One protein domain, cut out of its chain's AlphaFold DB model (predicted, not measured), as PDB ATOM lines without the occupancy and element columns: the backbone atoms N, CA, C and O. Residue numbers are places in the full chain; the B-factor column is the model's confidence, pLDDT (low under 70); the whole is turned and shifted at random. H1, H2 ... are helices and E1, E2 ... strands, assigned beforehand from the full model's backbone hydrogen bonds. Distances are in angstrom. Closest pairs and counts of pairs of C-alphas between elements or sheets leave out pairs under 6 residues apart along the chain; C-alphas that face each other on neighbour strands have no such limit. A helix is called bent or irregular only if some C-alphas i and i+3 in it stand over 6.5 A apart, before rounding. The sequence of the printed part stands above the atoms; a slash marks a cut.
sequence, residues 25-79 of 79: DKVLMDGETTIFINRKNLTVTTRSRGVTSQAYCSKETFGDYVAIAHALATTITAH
ATOM      1  N   ASP A  25     183.129 295.246 210.210       79.69
ATOM      2  CA  ASP A  25     183.890 296.459 210.480       79.69
ATOM      3  C   ASP A  25     185.375 296.122 210.620       79.69
ATOM      4  O   ASP A  25     185.769 295.196 211.334       79.69
ATOM      5  N   LYS A  26     186.220 296.903 209.949       82.75
ATOM      6  CA  LYS A  26     187.654 296.913 210.198       82.75
ATOM      7  C   LYS A  26     187.936 297.931 211.296       82.75
ATOM      8  O   LYS A  26     187.715 299.125 211.097       82.75
ATOM      9  N   VAL A  27     188.425 297.453 212.436       82.44
ATOM     10  CA  VAL A  27     188.900 298.309 213.528       82.44
ATOM     11  C   VAL A  27     190.295 298.815 213.157       82.44
ATOM     12  O   VAL A  27     191.172 298.013 212.839       82.44
ATOM     13  N   LEU A  28     190.485 300.133 213.128       80.81
ATOM     14  CA  LEU A  28     191.790 300.750 212.860       80.81
ATOM     15  C   LEU A  28     192.554 301.114 214.129       80.81
ATOM     16  O   LEU A  28     193.779 301.129 214.119       80.81
ATOM     17  N   MET A  29     191.830 301.428 215.195       79.88
ATOM     18  CA  MET A  29     192.388 301.804 216.485       79.88
ATOM     19  C   MET A  29     191.409 301.368 217.564       79.88
ATOM     20  O   MET A  29     190.204 301.504 217.349       79.88
ATOM     21  N   ASP A  30     191.923 300.853 218.679       71.56
ATOM     22  CA  ASP A  30     191.149 300.424 219.843       71.56
ATOM     23  C   ASP A  30     191.806 300.966 221.121       71.56
ATOM     24  O   ASP A  30     193.000 300.766 221.335       71.56
ATOM     25  N   GLY A  31     191.059 301.741 221.915       73.62
ATOM     26  CA  GLY A  31     191.591 302.524 223.038       73.62
ATOM     27  C   GLY A  31     190.660 303.672 223.454       73.62
ATOM     28  O   GLY A  31     189.441 303.562 223.327       73.62
ATOM     29  N   GLU A  32     191.216 304.797 223.927       73.50
ATOM     30  CA  GLU A  32     190.436 306.011 224.260       73.50
ATOM     31  C   GLU A  32     189.666 306.574 223.054       73.50
ATOM     32  O   GLU A  32     188.573 307.134 223.207       73.50
ATOM     33  N   THR A  33     190.240 306.408 221.858       79.25
ATOM     34  CA  THR A  33     189.582 306.673 220.582       79.25
ATOM     35  C   THR A  33     189.571 305.393 219.752       79.25
ATOM     36  O   THR A  33     190.622 304.835 219.449       79.25
ATOM     37  N   THR A  34     188.381 304.929 219.383       84.75
ATOM     38  CA  THR A  34     188.172 303.743 218.552       84.75
ATOM     39  C   THR A  34     187.661 304.168 217.184       84.75
ATOM     40  O   THR A  34     186.707 304.942 217.090       84.75
ATOM     41  N   ILE A  35     188.258 303.654 216.112       86.31
ATOM     42  CA  ILE A  35     187.827 303.962 214.743       86.31
ATOM     43  C   ILE A  35     187.454 302.670 214.021       86.31
ATOM     44  O   ILE A  35     188.250 301.733 213.947       86.31
ATOM     45  N   PHE A  36     186.246 302.643 213.462       88.19
ATOM     46  CA  PHE A  36     185.661 301.513 212.747       88.19
ATOM     47  C   PHE A  36     185.337 301.903 211.308       88.19
ATOM     48  O   PHE A  36     184.752 302.958 211.054       88.19
ATOM     49  N   ILE A  37     185.666 301.031 210.361       87.88
ATOM     50  CA  ILE A  37     185.383 301.239 208.941       87.88
ATOM     51  C   ILE A  37     184.585 300.063 208.398       87.88
ATOM     52  O   ILE A  37     185.067 298.930 208.379       87.88
ATOM     53  N   ASN A  38     183.411 300.345 207.846       87.25
ATOM     54  CA  ASN A  38     182.589 299.370 207.150       87.25
ATOM     55  C   ASN A  38     182.591 299.643 205.644       87.25
ATOM     56  O   ASN A  38     181.913 300.550 205.166       87.25
ATOM     57  N   ARG A  39     183.319 298.828 204.872       83.06
ATOM     58  CA  ARG A  39     183.354 298.963 203.402       83.06
ATOM     59  C   ARG A  39     182.065 298.512 202.715       83.06
ATOM     60  O   ARG A  39     181.782 298.967 201.613       83.06
ATOM     61  N   LYS A  40     181.291 297.622 203.342       82.31
ATOM     62  CA  LYS A  40     180.036 297.097 202.780       82.31
ATOM     63  C   LYS A  40     178.919 298.138 202.854       82.31
ATOM     64  O   LYS A  40     178.175 298.302 201.896       82.31
ATOM     65  N   ASN A  41     178.851 298.849 203.976       83.25
ATOM     66  CA  ASN A  41     177.857 299.885 204.252       83.25
ATOM     67  C   ASN A  41     178.391 301.307 204.005       83.25
ATOM     68  O   ASN A  41     177.679 302.274 204.260       83.25
ATOM     69  N   LEU A  42     179.640 301.435 203.537       84.19
ATOM     70  CA  LEU A  42     180.333 302.705 203.281       84.19
ATOM     71  C   LEU A  42     180.263 303.656 204.478       84.19
ATOM     72  O   LEU A  42     179.906 304.823 204.361       84.19
ATOM     73  N   THR A  43     180.554 303.129 205.661       84.88
ATOM     74  CA  THR A  43     180.400 303.861 206.917       84.88
ATOM     75  C   THR A  43     181.735 303.974 207.631       84.88
ATOM     76  O   THR A  43     182.482 302.996 207.711       84.88
ATOM     77  N   VAL A  44     182.020 305.151 208.177       86.31
ATOM     78  CA  VAL A  44     183.157 305.389 209.065       86.31
ATOM     79  C   VAL A  44     182.613 305.846 210.409       86.31
ATOM     80  O   VAL A  44     181.873 306.825 210.492       86.31
ATOM     81  N   THR A  45     182.958 305.120 211.462       85.94
ATOM     82  CA  THR A  45     182.495 305.393 212.820       85.94
ATOM     83  C   THR A  45     183.704 305.715 213.682       85.94
ATOM     84  O   THR A  45     184.641 304.928 213.762       85.94
ATOM     85  N   THR A  46     183.682 306.867 214.340       85.75
ATOM     86  CA  THR A  46     184.710 307.290 215.293       85.75
ATOM     87  C   THR A  46     184.077 307.403 216.666       85.75
ATOM     88  O   THR A  46     183.077 308.098 216.843       85.75
ATOM     89  N   ARG A  47     184.661 306.728 217.646       82.50
ATOM     90  CA  ARG A  47     184.284 306.802 219.050       82.50
ATOM     91  C   ARG A  47     185.430 307.434 219.814       82.50
ATOM     92  O   ARG A  47     186.538 306.939 219.728       82.50
ATOM     93  N   SER A  48     185.170 308.472 220.592       80.44
ATOM     94  CA  SER A  48     186.160 309.047 221.501       80.44
ATOM     95  C   SER A  48     185.465 309.523 222.769       80.44
ATOM     96  O   SER A  48     184.427 310.181 222.688       80.44
ATOM     97  N   ARG A  49     185.984 309.143 223.944       76.94
ATOM     98  CA  ARG A  49     185.477 309.590 225.262       76.94
ATOM     99  C   ARG A  49     183.947 309.499 225.427       76.94
ATOM    100  O   ARG A  49     183.299 310.401 225.950       76.94
ATOM    101  N   GLY A  50     183.350 308.404 224.948       70.56
ATOM    102  CA  GLY A  50     181.902 308.153 225.039       70.56
ATOM    103  C   GLY A  50     181.035 308.883 224.003       70.56
ATOM    104  O   GLY A  50     179.826 308.658 223.957       70.56
ATOM    105  N   VAL A  51     181.629 309.706 223.139       75.81
ATOM    106  CA  VAL A  51     180.961 310.293 221.976       75.81
ATOM    107  C   VAL A  51     181.213 309.408 220.768       75.81
ATOM    108  O   VAL A  51     182.362 309.109 220.447       75.81
ATOM    109  N   THR A  52     180.141 309.021 220.079       81.94
ATOM    110  CA  THR A  52     180.235 308.290 218.817       81.94
ATOM    111  C   THR A  52     179.712 309.152 217.676       81.94
ATOM    112  O   THR A  52     178.575 309.632 217.697       81.94
ATOM    113  N   SER A  53     180.556 309.337 216.668       81.12
ATOM    114  CA  SER A  53     180.214 309.960 215.397       81.12
ATOM    115  C   SER A  53     180.218 308.899 214.308       81.12
ATOM    116  O   SER A  53     181.170 308.125 214.195       81.12
ATOM    117  N   GLN A  54     179.155 308.856 213.516       83.81
ATOM    118  CA  GLN A  54     179.033 307.952 212.385       83.81
ATOM    119  C   GLN A  54     178.782 308.760 211.115       83.81
ATOM    120  O   GLN A  54     177.804 309.507 211.022       83.81
ATOM    121  N   ALA A  55     179.676 308.592 210.146       82.38
ATOM    122  CA  ALA A  55     179.599 309.194 208.828       82.38
ATOM    123  C   ALA A  55     179.238 308.122 207.794       82.38
ATOM    124  O   ALA A  55     179.982 307.159 207.584       82.38
ATOM    125  N   TYR A  56     178.093 308.303 207.140       83.69
ATOM    126  CA  TYR A  56     177.705 307.521 205.971       83.69
ATOM    127  C   TYR A  56     178.252 308.208 204.720       83.69
ATOM    128  O   TYR A  56     177.982 309.384 204.483       83.69
ATOM    129  N   CYS A  57     179.052 307.480 203.949       79.25
ATOM    130  CA  CYS A  57     179.777 307.998 202.796       79.25
ATOM    131  C   CYS A  57     179.190 307.447 201.491       79.25
ATOM    132  O   CYS A  57     178.628 306.350 201.450       79.25
ATOM    133  N   SER A  58     179.381 308.180 200.393       83.31
ATOM    134  CA  SER A  58     179.211 307.628 199.044       83.31
ATOM    135  C   SER A  58     180.443 306.802 198.653       83.31
ATOM    136  O   SER A  58     181.502 306.939 199.262       83.31
ATOM    137  N   LYS A  59     180.350 305.956 197.615       81.88
ATOM    138  CA  LYS A  59     181.511 305.171 197.139       81.88
ATOM    139  C   LYS A  59     182.697 306.053 196.743       81.88
ATOM    140  O   LYS A  59     183.834 305.657 196.965       81.88
ATOM    141  N   GLU A  60     182.411 307.219 196.171       84.56
ATOM    142  CA  GLU A  60     183.405 308.176 195.676       84.56
ATOM    143  C   GLU A  60     184.174 308.835 196.823       84.56
ATOM    144  O   GLU A  60     185.387 308.962 196.754       84.56
ATOM    145  N   THR A  61     183.478 309.181 197.908       81.75
ATOM    146  CA  THR A  61     184.058 309.893 199.063       81.75
ATOM    147  C   THR A  61     184.607 308.953 200.134       81.75
ATOM    148  O   THR A  61     185.379 309.359 200.998       81.75
ATOM    149  N   PHE A  62     184.232 307.674 200.097       81.81
ATOM    150  CA  PHE A  62     184.612 306.711 201.125       81.81
ATOM    151  C   PHE A  62     186.132 306.534 201.244       81.81
ATOM    152  O   PHE A  62     186.635 306.406 202.356       81.81
ATOM    153  N   GLY A  63     186.870 306.560 200.129       83.44
ATOM    154  CA  GLY A  63     188.335 306.482 200.148       83.44
ATOM    155  C   GLY A  63     188.973 307.608 200.968       83.44
ATOM    156  O   GLY A  63     189.824 307.338 201.817       83.44
ATOM    157  N   ASP A  64     188.487 308.835 200.787       85.94
ATOM    158  CA  ASP A  64     188.977 310.021 201.493       85.94
ATOM    159  C   ASP A  64     188.681 309.938 202.993       85.94
ATOM    160  O   ASP A  64     189.567 310.147 203.820       85.94
ATOM    161  N   TYR A  65     187.462 309.539 203.368       83.00
ATOM    162  CA  TYR A  65     187.092 309.355 204.777       83.00
ATOM    163  C   TYR A  65     187.896 308.243 205.458       83.00
ATOM    164  O   TYR A  65     188.248 308.364 206.631       83.00
ATOM    165  N   VAL A  66     188.230 307.172 204.732       84.88
ATOM    166  CA  VAL A  66     189.129 306.122 205.225       84.88
ATOM    167  C   VAL A  66     190.548 306.661 205.424       84.88
ATOM    168  O   VAL A  66     191.163 306.362 206.447       84.88
ATOM    169  N   ALA A  67     191.067 307.470 204.498       86.88
ATOM    170  CA  ALA A  67     192.384 308.094 204.637       86.88
ATOM    171  C   ALA A  67     192.438 309.060 205.834       86.88
ATOM    172  O   ALA A  67     193.380 309.004 206.623       86.88
ATOM    173  N   ILE A  68     191.393 309.871 206.029       84.69
ATOM    174  CA  ILE A  68     191.246 310.765 207.189       84.69
ATOM    175  C   ILE A  68     191.207 309.959 208.493       84.69
ATOM    176  O   ILE A  68     191.915 310.289 209.439       84.69
ATOM    177  N   ALA A  69     190.428 308.874 208.536       83.25
ATOM    178  CA  ALA A  69     190.369 307.969 209.682       83.25
ATOM    179  C   ALA A  69     191.742 307.364 210.024       83.25
ATOM    180  O   ALA A  69     192.106 307.281 211.196       83.25
ATOM    181  N   HIS A  70     192.522 306.979 209.012       84.44
ATOM    182  CA  HIS A  70     193.891 306.500 209.195       84.44
ATOM    183  C   HIS A  70     194.828 307.591 209.729       84.44
ATOM    184  O   HIS A  70     195.551 307.340 210.688       84.44
ATOM    185  N   ALA A  71     194.792 308.797 209.157       84.56
ATOM    186  CA  ALA A  71     195.612 309.919 209.617       84.56
ATOM    187  C   ALA A  71     195.287 310.312 211.068       84.56
ATOM    188  O   ALA A  71     196.192 310.565 211.867       84.56
ATOM    189  N   LEU A  72     193.999 310.296 211.429       80.94
ATOM    190  CA  LEU A  72     193.541 310.530 212.796       80.94
ATOM    191  C   LEU A  72     194.078 309.451 213.746       80.94
ATOM    192  O   LEU A  72     194.627 309.791 214.789       80.94
ATOM    193  N   ALA A  73     193.986 308.171 213.368       81.06
ATOM    194  CA  ALA A  73     194.530 307.070 214.162       81.06
ATOM    195  C   ALA A  73     196.035 307.239 214.413       81.06
ATOM    196  O   ALA A  73     196.472 307.147 215.554       81.06
ATOM    197  N   THR A  74     196.817 307.535 213.367       81.81
ATOM    198  CA  THR A  74     198.268 307.758 213.471       81.81
ATOM    199  C   THR A  74     198.615 308.944 214.366       81.81
ATOM    200  O   THR A  74     199.572 308.875 215.127       81.81
ATOM    201  N   THR A  75     197.842 310.029 214.300       79.94
ATOM    202  CA  THR A  75     198.081 311.213 215.138       79.94
ATOM    203  C   THR A  75     197.832 310.909 216.615       79.94
ATOM    204  O   THR A  75     198.579 311.372 217.470       79.94
ATOM    205  N   ILE A  76     196.803 310.115 216.924       75.75
ATOM    206  CA  ILE A  76     196.455 309.762 218.305       75.75
ATOM    207  C   ILE A  76     197.439 308.735 218.881       75.75
ATOM    208  O   ILE A  76     197.746 308.814 220.060       75.75
ATOM    209  N   THR A  77     197.953 307.790 218.085       70.56
ATOM    210  CA  THR A  77     198.947 306.806 218.563       70.56
ATOM    211  C   THR A  77     200.366 307.354 218.698       70.56
ATOM    212  O   THR A  77     201.191 306.713 219.344       70.56
ATOM    213  N   ALA A  78     200.681 308.493 218.077       63.81
ATOM    214  CA  ALA A  78     202.004 309.118 218.146       63.81
ATOM    215  C   ALA A  78     202.240 309.956 219.423       63.81
ATOM    216  O   ALA A  78     203.351 310.455 219.615       63.81
ATOM    217  N   HIS A  79     201.219 310.110 220.270       52.41
ATOM    218  CA  HIS A  79     201.252 310.808 221.558       52.41
ATOM    219  C   HIS A  79     201.045 309.832 222.719       52.41
ATOM    220  O   HIS A  79     201.592 310.127 223.804       52.41
TER     221      HIS A  79
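What this domain is: This is residues 25 to 79 of the 79 residues of an uncharacterized protein of Acidithiobacillus sp. SH (UniProt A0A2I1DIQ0). A sheet of four strands, E1 to E4, forms a wall with one long helix, H1, packed over one face and running along the strands; the other face is bare. The strands follow one another as a row of hairpins, and the helix comes last, lying over the inner strands E2 and E3. The printed part has 55 residues with four named strands and then one named helix, in the order E1 E2 E3 E4 H1; the sheet's order is E1 - E2 - E3 - E4, all antiparallel, and the class is mixed, helices and strands. The whole is compact, with a radius of gyration of the C-alphas of 10.7 A, and elongated, with spans of 32 by 20 by 15 A.

Where its parts are: E1 is residues 26 to 29, 9.3 A from first to last C-alpha, and begins with C-alpha 26 at (187.654, 296.913, 210.198). E2 is residues 33 to 38, 16.8 A long. E3 is residues 43 to 48, 16.5 A long. E4 is residues 51 to 56, 16.6 A long, and ends with C-alpha 56 at (177.705, 307.521, 205.971). H1 is residues 59 to 77, 27.7 A long, and ends with C-alpha 77 at (198.947, 306.806, 218.563). H1 is irregular, but only just: C-alphas 60 and 63 are 6.9 A apart.

How they stand to each other: The strands make a meander, each the antiparallel neighbour of the one before, with E1 and E4 as edge strands. In the hairpin of E1 and E2, directions stand at 161 degrees, and N 26 and O 37 are within hydrogen-bond range at 2.8 A. In the hairpin of E2 and E3, the angle is 170 degrees, and N 34 and O 47 are 2.7 A apart, within hydrogen-bond range. In the hairpin of E3 and E4, the angle is 167 degrees, and N 46 and O 53 are within hydrogen-bond range at 2.8 A. E1 and E4 are apart. H1 is on the sheet, giving two layers, a helix on one face of a sheet, at a height over the sheet of 8.8 A. It lies over E2 and E3 and runs along the strands, at 23 degrees to E2 on the local plane. The closest C-alphas of E2 and H1 are those of Ile 35 and Ala 69, 6.9 A apart; those of E3 and H1 are Val 44 and Tyr 65, 7.0 A apart. In H1, 13 of 15 O i to N i+4 pairs are within hydrogen-bond range.

The domain as a whole: The two C-alphas farthest apart are those of Lys 59 and His 79, 31.9 A. The printed part has no cut and ends at His 79, the chain's last residue. The four links, E1 to E2, E2 to E3, E3 to E4 and E4 to H1, are tight. The mean pLDDT of the printed part is 81.0, and residues 78 to 79 are under 70.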